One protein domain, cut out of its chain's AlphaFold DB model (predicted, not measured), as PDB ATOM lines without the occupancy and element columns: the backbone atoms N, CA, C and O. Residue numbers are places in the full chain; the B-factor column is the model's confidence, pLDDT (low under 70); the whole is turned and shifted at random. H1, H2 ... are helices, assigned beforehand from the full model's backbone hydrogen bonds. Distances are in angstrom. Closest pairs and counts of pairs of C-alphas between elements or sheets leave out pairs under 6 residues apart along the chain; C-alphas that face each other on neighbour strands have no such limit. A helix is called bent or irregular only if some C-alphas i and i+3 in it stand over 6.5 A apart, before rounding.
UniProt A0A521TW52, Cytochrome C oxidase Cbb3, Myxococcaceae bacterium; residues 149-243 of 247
ATOM      1  N   ALA A 149      82.577  85.580 136.586       95.62
ATOM      2  CA  ALA A 149      83.632  84.570 136.537       95.62
ATOM      3  C   ALA A 149      84.757  84.866 137.545       95.62
ATOM      4  O   ALA A 149      85.361  83.943 138.092       95.62
ATOM      5  N   LEU A 150      84.992  86.147 137.845       97.81
ATOM      6  CA  LEU A 150      85.985  86.602 138.821       97.81
ATOM      7  C   LEU A 150      85.427  86.691 140.249       97.81
ATOM      8  O   LEU A 150      86.192  86.761 141.208       97.81
ATOM      9  N   ALA A 151      84.106  86.638 140.420       97.50
ATOM     10  CA  ALA A 151      83.467  86.782 141.723       97.50
ATOM     11  C   ALA A 151      83.718  85.591 142.658       97.50
ATOM     12  O   ALA A 151      83.860  85.768 143.867       97.50
ATOM     13  N   ARG A 152      83.774  84.365 142.115       96.94
ATOM     14  CA  ARG A 152      83.855  83.144 142.933       96.94
ATOM     15  C   ARG A 152      85.141  83.062 143.774       96.94
ATOM     16  O   ARG A 152      85.017  82.851 144.978       96.94
ATOM     17  N   PRO A 153      86.348  83.294 143.221       97.81
ATOM     18  CA  PRO A 153      87.564  83.350 144.032       97.81
ATOM     19  C   PRO A 153      87.523  84.427 145.124       97.81
ATOM     20  O   PRO A 153      88.075  84.233 146.205       97.81
ATOM     21  N   VAL A 154      86.873  85.567 144.873       98.44
ATOM     22  CA  VAL A 154      86.713  86.618 145.889       98.44
ATOM     23  C   VAL A 154      85.756  86.155 146.990       98.44
ATOM     24  O   VAL A 154      86.081  86.282 148.170       98.44
ATOM     25  N   TRP A 155      84.624  85.548 146.622       98.31
ATOM     26  CA  TRP A 155      83.649  84.994 147.565       98.31
ATOM     27  C   TRP A 155      84.288  83.984 148.519       98.31
ATOM     28  O   TRP A 155      84.107  84.076 149.734       98.31
ATOM     29  N   ASP A 156      85.061  83.043 147.977       97.94
ATOM     30  CA  ASP A 156      85.686  81.982 148.765       97.94
ATOM     31  C   ASP A 156      86.691  82.551 149.788       97.94
ATOM     32  O   ASP A 156      86.794  82.036 150.901       97.94
ATOM     33  N   ARG A 157      87.383  83.651 149.452       98.06
ATOM     34  CA  ARG A 157      88.362  84.309 150.336       98.06
ATOM     35  C   ARG A 157      87.737  85.257 151.365       98.06
ATOM     36  O   ARG A 157      88.294  85.380 152.453       98.06
ATOM     37  N   ALA A 158      86.643  85.942 151.022       97.81
ATOM     38  CA  ALA A 158      86.095  87.051 151.816       97.81
ATOM     39  C   ALA A 158      84.757  86.743 152.507       97.81
ATOM     40  O   ALA A 158      84.467  87.274 153.576       97.81
ATOM     41  N   CYS A 159      83.911  85.913 151.894       97.31
ATOM     42  CA  CYS A 159      82.495  85.814 152.253       97.31
ATOM     43  C   CYS A 159      82.127  84.433 152.805       97.31
ATOM     44  O   CYS A 159      81.359  84.333 153.764       97.31
ATOM     45  N   ALA A 160      82.680  83.370 152.213       97.50
ATOM     46  CA  ALA A 160      82.256  81.992 152.451       97.50
ATOM     47  C   ALA A 160      82.426  81.531 153.908       97.50
ATOM     48  O   ALA A 160      81.591  80.780 154.404       97.50
ATOM     49  N   ALA A 161      83.452  82.015 154.615       95.44
ATOM     50  CA  ALA A 161      83.694  81.659 156.017       95.44
ATOM     51  C   ALA A 161      82.547  82.087 156.955       95.44
ATOM     52  O   ALA A 161      82.319  81.456 157.985       95.44
ATOM     53  N   CYS A 162      81.809  83.135 156.583       95.88
ATOM     54  CA  CYS A 162      80.641  83.603 157.321       95.88
ATOM     55  C   CYS A 162      79.355  83.101 156.656       95.88
ATOM     56  O   CYS A 162      78.539  82.430 157.285       95.88
ATOM     57  N   HIS A 163      79.175  83.396 155.370       97.31
ATOM     58  CA  HIS A 163      77.910  83.195 154.660       97.31
ATOM     59  C   HIS A 163      77.729  81.800 154.052       97.31
ATOM     60  O   HIS A 163      76.623  81.479 153.624       97.31
ATOM     61  N   GLY A 164      78.765  80.959 154.029       97.88
ATOM     62  CA  GLY A 164      78.727  79.630 153.420       97.88
ATOM     63  C   GLY A 164      78.782  79.656 151.889       97.88
ATOM     64  O   GLY A 164      79.225  80.620 151.265       97.88
ATOM     65  N   ALA A 165      78.349  78.564 151.260       97.94
ATOM     66  CA  ALA A 165      78.295  78.445 149.808       97.94
ATOM     67  C   ALA A 165      77.239  79.381 149.188       97.94
ATOM     68  O   ALA A 165      76.121  79.501 149.698       97.94
ATOM     69  N   ILE A 166      77.577  79.986 148.043       97.06
ATOM     70  CA  ILE A 166      76.708  80.906 147.289       97.06
ATOM     71  C   ILE A 166      75.331  80.266 147.037       97.06
ATOM     72  O   ILE A 166      75.237  79.102 146.644       97.06
ATOM     73  N   GLY A 167      74.265  81.022 147.295       96.25
ATOM     74  CA  GLY A 167      72.863  80.674 147.045       96.25
ATOM     75  C   GLY A 167      72.251  79.660 148.015       96.25
ATOM     76  O   GLY A 167      71.029  79.574 148.110       96.25
ATOM     77  N   THR A 168      73.067  78.908 148.760       96.88
ATOM     78  CA  THR A 168      72.590  77.840 149.662       96.88
ATOM     79  C   THR A 168      72.889  78.117 151.130       96.88
ATOM     80  O   THR A 168      72.172  77.642 152.009       96.88
ATOM     81  N   GLY A 169      73.956  78.866 151.416       97.56
ATOM     82  CA  GLY A 169      74.455  79.089 152.767       97.56
ATOM     83  C   GLY A 169      75.020  77.832 153.428       97.56
ATOM     84  O   GLY A 169      75.201  77.811 154.646       97.56
ATOM     85  N   ALA A 170      75.287  76.766 152.665       98.00
ATOM     86  CA  ALA A 170      75.881  75.552 153.209       98.00
ATOM     87  C   ALA A 170      77.252  75.875 153.826       98.00
ATOM     88  O   ALA A 170      78.100  76.479 153.172       98.00
ATOM     89  N   GLY A 171      77.453  75.507 155.093       97.00
ATOM     90  CA  GLY A 171      78.671  75.831 155.843       97.00
ATOM     91  C   GLY A 171      78.712  77.236 156.460       97.00
ATOM     92  O   GLY A 171      79.762  77.629 156.955       97.00
ATOM     93  N   ARG A 172      77.607  77.997 156.453       96.56
ATOM     94  CA  ARG A 172      77.543  79.300 157.138       96.56
ATOM     95  C   ARG A 172      77.766  79.175 158.648       96.56
ATOM     96  O   ARG A 172      77.349  78.192 159.260       96.56
ATOM     97  N   LEU A 173      78.326  80.225 159.246       94.75
ATOM     98  CA  LEU A 173      78.722  80.270 160.662       94.75
ATOM     99  C   LEU A 173      77.542  80.122 161.636       94.75
ATOM    100  O   LEU A 173      77.706  79.671 162.765       94.75
ATOM    101  N   GLY A 174      76.335  80.486 161.203       92.19
ATOM    102  CA  GLY A 174      75.130  80.278 161.989       92.19
ATOM    103  C   GLY A 174      73.850  80.606 161.227       92.19
ATOM    104  O   GLY A 174      73.889  81.215 160.155       92.19
ATOM    105  N   PRO A 175      72.686  80.227 161.778       91.19
ATOM    106  CA  PRO A 175      71.400  80.345 161.090       91.19
ATOM    107  C   PRO A 175      70.963  81.794 160.839       91.19
ATOM    108  O   PRO A 175      70.154  82.033 159.945       91.19
ATOM    109  N   LEU A 176      71.504  82.747 161.605       89.38
ATOM    110  CA  LEU A 176      71.209  84.176 161.485       89.38
ATOM    111  C   LEU A 176      71.980  84.871 160.358       89.38
ATOM    112  O   LEU A 176      71.662  86.012 160.033       89.38
ATOM    113  N   LEU A 177      72.988  84.221 159.768       92.31
ATOM    114  CA  LEU A 177      73.700  84.803 158.637       92.31
ATOM    115  C   LEU A 177      72.920  84.596 157.345       92.31
ATOM    116  O   LEU A 177      72.480  83.485 157.034       92.31
ATOM    117  N   SER A 178      72.773  85.684 156.595       93.62
ATOM    118  CA  SER A 178      72.043  85.719 155.333       93.62
ATOM    119  C   SER A 178      72.601  84.715 154.331       93.62
ATOM    120  O   SER A 178      73.816  84.611 154.156       93.62
ATOM    121  N   VAL A 179      71.698  84.018 153.640       96.50
ATOM    122  CA  VAL A 179      72.026  83.218 152.457       96.50
ATOM    123  C   VAL A 179      72.103  84.172 151.270       96.50
ATOM    124  O   VAL A 179      71.078  84.678 150.818       96.50
ATOM    125  N   LEU A 180      73.313  84.465 150.801       95.88
ATOM    126  CA  LEU A 180      73.534  85.405 149.702       95.88
ATOM    127  C   LEU A 180      73.730  84.651 148.377       95.88
ATOM    128  O   LEU A 180      74.305  83.560 148.397       95.88
ATOM    129  N   PRO A 181      73.299  85.214 147.235       95.31
ATOM    130  CA  PRO A 181      72.708  86.550 147.082       95.31
ATOM    131  C   PRO A 181      71.210  86.621 147.435       95.31
ATOM    132  O   PRO A 181      70.705  87.711 147.703       95.31
ATOM    133  N   ASN A 182      70.533  85.472 147.533       93.88
ATOM    134  CA  ASN A 182      69.073  85.349 147.605       93.88
ATOM    135  C   ASN A 182      68.405  86.260 148.646       93.88
ATOM    136  O   ASN A 182      67.371  86.854 148.367       93.88
ATOM    137  N   ALA A 183      68.969  86.379 149.852       93.12
ATOM    138  CA  ALA A 183      68.396  87.218 150.905       93.12
ATOM    139  C   ALA A 183      68.415  88.712 150.537       93.12
ATOM    140  O   ALA A 183      67.447  89.421 150.794       93.12
ATOM    141  N   THR A 184      69.496  89.189 149.913       92.12
ATOM    142  CA  THR A 184      69.598  90.576 149.440       92.12
ATOM    143  C   THR A 184      68.657  90.815 148.265       92.12
ATOM    144  O   THR A 184      67.974  91.833 148.228       92.12
ATOM    145  N   GLU A 185      68.567  89.868 147.335       93.12
ATOM    146  CA  GLU A 185      67.638  89.953 146.203       93.12
ATOM    147  C   GLU A 185      66.181  89.970 146.679       93.12
ATOM    148  O   GLU A 185      65.391  90.798 146.236       93.12
ATOM    149  N   GLN A 186      65.825  89.129 147.653       91.44
ATOM    150  CA  GLN A 186      64.492  89.117 148.253       91.44
ATOM    151  C   GLN A 186      64.134  90.457 148.916       91.44
ATOM    152  O   GLN A 186      62.992  90.898 148.820       91.44
ATOM    153  N   GLU A 187      65.093  91.093 149.590       89.19
ATOM    154  CA  GLU A 187      64.904  92.376 150.277       89.19
ATOM    155  C   GLU A 187      64.772  93.550 149.290       89.19
ATOM    156  O   GLU A 187      63.991  94.468 149.531       89.19
ATOM    157  N   HIS A 188      65.506  93.517 148.172       89.69
ATOM    158  CA  HIS A 188      65.725  94.697 147.327       89.69
ATOM    159  C   HIS A 188      65.204  94.587 145.883       89.69
ATOM    160  O   HIS A 188      65.212  95.586 145.172       89.69
ATOM    161  N   CYS A 189      64.718  93.428 145.429       87.88
ATOM    162  CA  CYS A 189      64.167  93.264 144.074       87.88
ATOM    163  C   CYS A 189      62.648  93.443 143.979       87.88
ATOM    164  O   CYS A 189      62.054  93.174 142.931       87.88
ATOM    165  N   ALA A 190      61.990  93.899 145.049       70.81
ATOM    166  CA  ALA A 190      60.603  94.335 144.954       70.81
ATOM    167  C   ALA A 190      60.518  95.498 143.946       70.81
ATOM    168  O   ALA A 190      61.283  96.450 144.034       70.81
ATOM    169  N   ARG A 191      59.611  95.371 142.968       66.81
ATOM    170  CA  ARG A 191      59.540  96.067 141.659       66.81
ATOM    171  C   ARG A 191      59.726  97.597 141.618       66.81
ATOM    172  O   ARG A 191      59.855  98.133 140.521       66.81
ATOM    173  N   GLU A 192      59.734  98.288 142.750       74.75
ATOM    174  CA  GLU A 192      59.943  99.733 142.840       74.75
ATOM    175  C   GLU A 192      61.238 100.020 143.610       74.75
ATOM    176  O   GLU A 192      61.265 100.021 144.841       74.75
ATOM    177  N   PHE A 193      62.331 100.258 142.880       82.62
ATOM    178  CA  PHE A 193      63.550 100.838 143.445       82.62
ATOM    179  C   PHE A 193      63.488 102.375 143.361       82.62
ATOM    180  O   PHE A 193      62.743 102.915 142.539       82.62
ATOM    181  N   PRO A 194      64.246 103.111 144.197       85.12
ATOM    182  CA  PRO A 194      64.179 104.569 144.212       85.12
ATOM    183  C   PRO A 194      64.470 105.178 142.828       85.12
ATOM    184  O   PRO A 194      65.439 104.767 142.185       85.12
ATOM    185  N   PRO A 195      63.718 106.209 142.390       84.62
ATOM    186  CA  PRO A 195      63.867 106.813 141.058       84.62
ATOM    187  C   PRO A 195      65.218 107.514 140.852       84.62
ATOM    188  O   PRO A 195      65.538 107.948 139.750       84.62
ATOM    189  N   THR A 196      66.019 107.645 141.912       88.50
ATOM    190  CA  THR A 196      67.395 108.151 141.863       88.50
ATOM    191  C   THR A 196      68.369 107.185 141.192       88.50
ATOM    192  O   THR A 196      69.482 107.592 140.869       88.50
ATOM    193  N   TYR A 197      67.987 105.918 141.002       88.25
ATOM    194  CA  TYR A 197      68.809 104.925 140.318       88.25
ATOM    195  C   TYR A 197      68.346 104.735 138.869       88.25
ATOM    196  O   TYR A 197      67.143 104.691 138.619       88.25
ATOM    197  N   PRO A 198      69.279 104.598 137.910       89.56
ATOM    198  CA  PRO A 198      68.936 104.476 136.494       89.56
ATOM    199  C   PRO A 198      68.280 103.131 136.147       89.56
ATOM    200  O   PRO A 198      67.504 103.057 135.198       89.56
ATOM    201  N   ASP A 199      68.583 102.077 136.906       89.69
ATOM    202  CA  ASP A 199      68.060 100.729 136.707       89.69
ATOM    203  C   ASP A 199      68.244  99.866 137.976       89.69
ATOM    204  O   ASP A 199      68.990 100.220 138.899       89.69
ATOM    205  N   ALA A 200      67.575  98.708 138.008       89.12
ATOM    206  CA  ALA A 200      67.622  97.770 139.131       89.12
ATOM    207  C   ALA A 200      69.022  97.178 139.371       89.12
ATOM    208  O   ALA A 200      69.379  96.884 140.510       89.12
ATOM    209  N   THR A 201      69.833  97.018 138.321       89.75
ATOM    210  CA  THR A 201      71.197  96.473 138.421       89.75
ATOM    211  C   THR A 201      72.110  97.452 139.151       89.75
ATOM    212  O   THR A 201      72.848  97.071 140.060       89.75
ATOM    213  N   THR A 202      72.029  98.730 138.792       90.69
ATOM    214  CA  THR A 202      72.764  99.824 139.418       90.69
ATOM    215  C   THR A 202      72.332  99.993 140.874       90.69
ATOM    216  O   THR A 202      73.186 100.143 141.753       90.69
ATOM    217  N   TYR A 203      71.027  99.897 141.154       91.56
ATOM    218  CA  TYR A 203      70.507  99.891 142.520       91.56
ATOM    219  C   TYR A 203      71.067  98.716 143.336       91.56
ATOM    220  O   TYR A 203      71.685  98.936 144.378       91.56
ATOM    221  N   MET A 204      70.942  97.483 142.836       92.00
ATOM    222  CA  MET A 204      71.417  96.282 143.528       92.00
ATOM    223  C   MET A 204      72.923  96.329 143.800       92.00
ATOM    224  O   MET A 204      73.375  96.039 144.907       92.00
ATOM    225  N   ARG A 205      73.719  96.768 142.822       92.56
ATOM    226  CA  ARG A 205      75.159  96.971 143.004       92.56
ATOM    227  C   ARG A 205      75.453  97.945 144.132       92.56
ATOM    228  O   ARG A 205      76.320  97.676 144.960       92.56
ATOM    229  N   THR A 206      74.733  99.060 144.163       91.81
ATOM    230  CA  THR A 206      74.894 100.088 145.194       91.81
ATOM    231  C   THR A 206      74.573  99.530 146.576       91.81
ATOM    232  O   THR A 206      75.367  99.708 147.494       91.81
ATOM    233  N   VAL A 207      73.488  98.760 146.698       90.62
ATOM    234  CA  VAL A 207      73.108  98.063 147.935       90.62
ATOM    235  C   VAL A 207      74.206  97.105 148.407       90.62
ATOM    236  O   VAL A 207      74.546  97.087 149.588       90.62
ATOM    237  N   VAL A 208      74.787  96.307 147.505       92.81
ATOM    238  CA  VAL A 208      75.862  95.366 147.866       92.81
ATOM    239  C   VAL A 208      77.108  96.117 148.328       92.81
ATOM    240  O   VAL A 208      77.683  95.770 149.359       92.81
ATOM    241  N   VAL A 209      77.501  97.177 147.615       93.44
ATOM    242  CA  VAL A 209      78.626  98.033 148.019       93.44
ATOM    243  C   VAL A 209      78.368  98.640 149.393       93.44
ATOM    244  O   VAL A 209      79.251  98.622 150.247       93.44
ATOM    245  N   GLU A 210      77.155  99.126 149.635       90.38
ATOM    246  CA  GLU A 210      76.761  99.723 150.904       90.38
ATOM    247  C   GLU A 210      76.830  98.723 152.062       90.38
ATOM    248  O   GLU A 210      77.472  99.003 153.078       90.38
ATOM    249  N   LYS A 211      76.243  97.531 151.889       90.06
ATOM    250  CA  LYS A 211      76.278  96.468 152.902       90.06
ATOM    251  C   LYS A 211      77.720  96.037 153.202       90.06
ATOM    252  O   LYS A 211      78.027  95.805 154.365       90.06
ATOM    253  N   VAL A 212      78.612  95.991 152.202       92.56
ATOM    254  CA  VAL A 212      80.030  95.601 152.365       92.56
ATOM    255  C   VAL A 212      80.907  96.680 152.997       92.56
ATOM    256  O   VAL A 212      81.794  96.355 153.788       92.56
ATOM    257  N   ARG A 213      80.687  97.955 152.664       91.62
ATOM    258  CA  ARG A 213      81.550  99.060 153.108       91.62
ATOM    259  C   ARG A 213      81.125  99.703 154.417       91.62
ATOM    260  O   ARG A 213      81.992 100.214 155.117       91.62
ATOM    261  N   HIS A 214      79.832  99.711 154.727       85.25
ATOM    262  CA  HIS A 214      79.316 100.569 155.790       85.25
ATOM    263  C   HIS A 214      78.820  99.793 157.014       85.25
ATOM    264  O   HIS A 214      79.228 100.119 158.130       85.25
ATOM    265  N   GLY A 215      77.988  98.762 156.813       71.75
ATOM    266  CA  GLY A 215      77.380  97.968 157.893       71.75
ATOM    267  C   GLY A 215      76.739  98.805 159.019       71.75
ATOM    268  O   GLY A 215      76.586 100.027 158.910       71.75
ATOM    269  N   SER A 216      76.419  98.163 160.151       68.25
ATOM    270  CA  SER A 216      75.875  98.849 161.342       68.25
ATOM    271  C   SER A 216      76.801  99.920 161.902       68.25
ATOM    272  O   SER A 216      76.336 100.832 162.582       68.25
ATOM    273  N   PHE A 217      78.104  99.812 161.639       68.31
ATOM    274  CA  PHE A 217      79.114 100.722 162.168       68.31
ATOM    275  C   PHE A 217      78.904 102.170 161.707       68.31
ATOM    276  O   PHE A 217      79.091 103.095 162.489       68.31
ATOM    277  N   LEU A 218      78.446 102.372 160.468       73.88
ATOM    278  CA  LEU A 218      78.091 103.695 159.946       73.88
ATOM    279  C   LEU A 218      76.575 103.959 159.970       73.88
ATOM    280  O   LEU A 218      76.098 104.878 159.310       73.88
ATOM    281  N   GLY A 219      75.814 103.170 160.736       67.12
ATOM    282  CA  GLY A 219      74.360 103.310 160.861       67.12
ATOM    283  C   GLY A 219      73.568 102.757 159.675       67.12
ATOM    284  O   GLY A 219      72.362 102.990 159.587       67.12
ATOM    285  N   TYR A 220      74.220 102.013 158.783       63.84
ATOM    286  CA  TYR A 220      73.581 101.347 157.652       63.84
ATOM    287  C   TYR A 220      73.224  99.898 158.023       63.84
ATOM    288  O   TYR A 220      73.789  99.313 158.940       63.84
ATOM    289  N   ALA A 221      72.206  99.328 157.380       62.84
ATOM    290  CA  ALA A 221      71.573  98.078 157.813       62.84
ATOM    291  C   ALA A 221      72.539  96.881 158.024       62.84
ATOM    292  O   ALA A 221      73.570  96.754 157.366       62.84
ATOM    293  N   GLY A 222      72.131  95.932 158.881       70.12
ATOM    294  CA  GLY A 222      72.827  94.658 159.131       70.12
ATOM    295  C   GLY A 222      73.962  94.744 160.162       70.12
ATOM    296  O   GLY A 222      74.414  95.820 160.506       70.12
ATOM    297  N   THR A 223      74.432  93.600 160.673       78.31
ATOM    298  CA  THR A 223      75.525  93.516 161.674       78.31
ATOM    299  C   THR A 223      76.830  93.001 161.064       78.31
ATOM    300  O   THR A 223      77.583  92.281 161.718       78.31
ATOM    301  N   MET A 224      77.054  93.263 159.774       87.00
ATOM    302  CA  MET A 224      78.236  92.766 159.076       87.00
ATOM    303  C   MET A 224      79.441  93.671 159.366       87.00
ATOM    304  O   MET A 224      79.315  94.890 159.223       87.00
ATOM    305  N   PRO A 225      80.601  93.107 159.750       89.31
ATOM    306  CA  PRO A 225      81.842  93.864 159.844       89.31
ATOM    307  C   PRO A 225      82.187  94.506 158.492       89.31
ATOM    308  O   PRO A 225      82.197  93.799 157.479       89.31
ATOM    309  N   PRO A 226      82.452  95.823 158.444       91.44
ATOM    310  CA  PRO A 226      82.727  96.504 157.189       91.44
ATOM    311  C   PRO A 226      84.128  96.158 156.675       91.44
ATOM    312  O   PRO A 226      85.102  96.176 157.427       91.44
ATOM    313  N   PHE A 227      84.245  95.901 155.375       94.19
ATOM    314  CA  PHE A 227      85.542  95.733 154.724       94.19
ATOM    315  C   PHE A 227      86.107  97.082 154.289       94.19
ATOM    316  O   PHE A 227      85.463  97.815 153.525       94.19
ATOM    317  N   SER A 228      87.349  97.373 154.675       94.12
ATOM    318  CA  SER A 228      88.072  98.497 154.086       94.12
ATOM    319  C   SER A 228      88.487  98.244 152.642       94.12
ATOM    320  O   SER A 228      88.513  97.103 152.170       94.12
ATOM    321  N   VAL A 229      88.827  99.320 151.934       94.94
ATOM    322  CA  VAL A 229      89.339  99.241 150.555       94.94
ATOM    323  C   VAL A 229      90.697  98.539 150.470       94.94
ATOM    324  O   VAL A 229      91.014  97.960 149.437       94.94
ATOM    325  N   GLU A 230      91.483  98.556 151.550       95.44
ATOM    326  CA  GLU A 230      92.769  97.858 151.634       95.44
ATOM    327  C   GLU A 230      92.588  96.346 151.836       95.44
ATOM    328  O   GLU A 230      93.400  95.566 151.347       95.44
ATOM    329  N   ALA A 231      91.525  95.926 152.536       95.88
ATOM    330  CA  ALA A 231      91.229  94.514 152.784       95.88
ATOM    331  C   ALA A 231      90.460  93.850 151.631       95.88
ATOM    332  O   ALA A 231      90.732  92.709 151.271       95.88
ATOM    333  N   LEU A 232      89.495  94.561 151.048       97.00
ATOM    334  CA  LEU A 232      88.745  94.138 149.871       97.00
ATOM    335  C   LEU A 232      88.744  95.305 148.894       97.00
ATOM    336  O   LEU A 232      88.096  96.318 149.158       97.00
ATOM    337  N   SER A 233      89.463  95.187 147.782       96.62
ATOM    338  CA  SER A 233      89.539  96.263 146.793       96.62
ATOM    339  C   SER A 233      88.177  96.508 146.137       96.62
ATOM    340  O   SER A 233      87.280  95.663 146.174       96.62
ATOM    341  N   ASP A 234      87.997  97.673 145.523       96.19
ATOM    342  CA  ASP A 234      86.785  97.911 144.734       96.19
ATOM    343  C   ASP A 234      86.705  97.042 143.492       96.19
ATOM    344  O   ASP A 234      85.604  96.713 143.067       96.19
ATOM    345  N   ASP A 235      87.851  96.672 142.921       97.44
ATOM    346  CA  ASP A 235      87.892  95.757 141.788       97.44
ATOM    347  C   ASP A 235      87.368  94.377 142.197       97.44
ATOM    348  O   ASP A 235      86.500  93.825 141.525       97.44
ATOM    349  N   ASP A 236      87.778  93.856 143.352       98.06
ATOM    350  CA  ASP A 236      87.231  92.603 143.874       98.06
ATOM    351  C   ASP A 236      85.737  92.752 144.230       98.06
ATOM    352  O   ASP A 236      84.916  91.888 143.900       98.06
ATOM    353  N   LEU A 237      85.352  93.874 144.849       97.25
ATOM    354  CA  LEU A 237      83.964  94.138 145.233       97.25
ATOM    355  C   LEU A 237      83.030  94.289 144.024       97.25
ATOM    356  O   LEU A 237      81.921  93.753 144.053       97.25
ATOM    357  N   ARG A 238      83.445  94.952 142.936       96.69
ATOM    358  CA  ARG A 238      82.604  95.037 141.730       96.69
ATOM    359  C   ARG A 238      82.330  93.650 141.164       96.69
ATOM    360  O   ARG A 238      81.186  93.385 140.805       96.69
ATOM    361  N   HIS A 239      83.313  92.743 141.152       98.06
ATOM    362  CA  HIS A 239      83.106  91.372 140.683       98.06
ATOM    363  C   HIS A 239      82.086  90.645 141.567       98.06
ATOM    364  O   HIS A 239      81.143  90.065 141.032       98.06
ATOM    365  N   LEU A 240      82.175  90.774 142.897       97.69
ATOM    366  CA  LEU A 240      81.165  90.229 143.818       97.69
ATOM    367  C   LEU A 240      79.750  90.733 143.518       97.69
ATOM    368  O   LEU A 240      78.808  89.945 143.574       97.69
ATOM    369  N   THR A 241      79.581  92.010 143.157       96.12
ATOM    370  CA  THR A 241      78.244  92.551 142.849       96.12
ATOM    371  C   THR A 241      77.578  91.866 141.656       96.12
ATOM    372  O   THR A 241      76.355  91.818 141.594       96.12
ATOM    373  N   ALA A 242      78.350  91.258 140.746       95.75
ATOM    374  CA  ALA A 242      77.810  90.532 139.597       95.75
ATOM    375  C   ALA A 242      77.055  89.243 139.983       95.75
ATOM    376  O   ALA A 242      76.336  88.700 139.136       95.75
ATOM    377  N   LEU A 243      77.216  88.772 141.230       95.75
ATOM    378  CA  LEU A 243      76.464  87.653 141.808       95.75
ATOM    379  C   LEU A 243      75.034  88.036 142.203       95.75
ATOM    380  O   LEU A 243      74.217  87.138 142.341       95.75
TER     381      LEU A 243
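AT A GLANCE: This is residues 149 to 243 of the 247 residues of the protein "Cytochrome C oxidase Cbb3" of Myxococcaceae bacterium (UniProt A0A521TW52). Three helices make a chain of contacts, with H5 between H1 and the longest helix, H4, and touching both, while short H2 follows H1 and H3 lies close to H4 on another side of it; long loops join H2 to H3, H3 to H4 and H4 to H5. The printed part has 95 residues with five named helices, H1 to H5 in order, and no named strand. The class is all helix, though only 43 residues are in named elements. The whole is compact, with a radius of gyration of the C-alphas of 13.0 A and spans of 37 by 31 by 29 A.

IN THESE COORDINATES: H1, residues 149 to 158, begins at C-alpha 149 (83.632, 84.570, 136.537) and is 15.7 A long; it is irregular, but only just: C-alphas 149 and 152 are 6.6 A apart. H2 is residues 160 to 163, and H3 is residues 182 to 188. H4, residues 200 to 213, is 19.8 A long. H5, residues 234 to 241, ends at C-alpha 241 (78.244, 92.551, 142.849).

HOW THE PARTS SIT: H1 and H2 meet only through their tight link. H1 touches H5 about perpendicular, at 77 degrees; their closest C-alphas, of Ala 151 and Leu 240, are 4.6 A apart. H4, with residues 204 to 209 alone, touches H5 at a steep tilt of 57 degrees, opposite ways; the closest C-alphas, of Arg 205 and Thr 241, are 5.4 A apart. H3 and H4 are close but not clearly touching, His 188 and Met 204 having the closest C-alphas at 7.0 A. H1 and H4 are apart. Every O i to N i+4 pair is within hydrogen-bond range in H3, H4 and H5, and 4 of 6 in H1; H2 is too short for one.

THE WHOLE: The C-alphas farthest apart, of Gly 171 and Pro 195, are 37.4 A apart. The printed part has no cut. Residue 191 and residues 216 to 217 and 219 to 221 have pLDDT under 70.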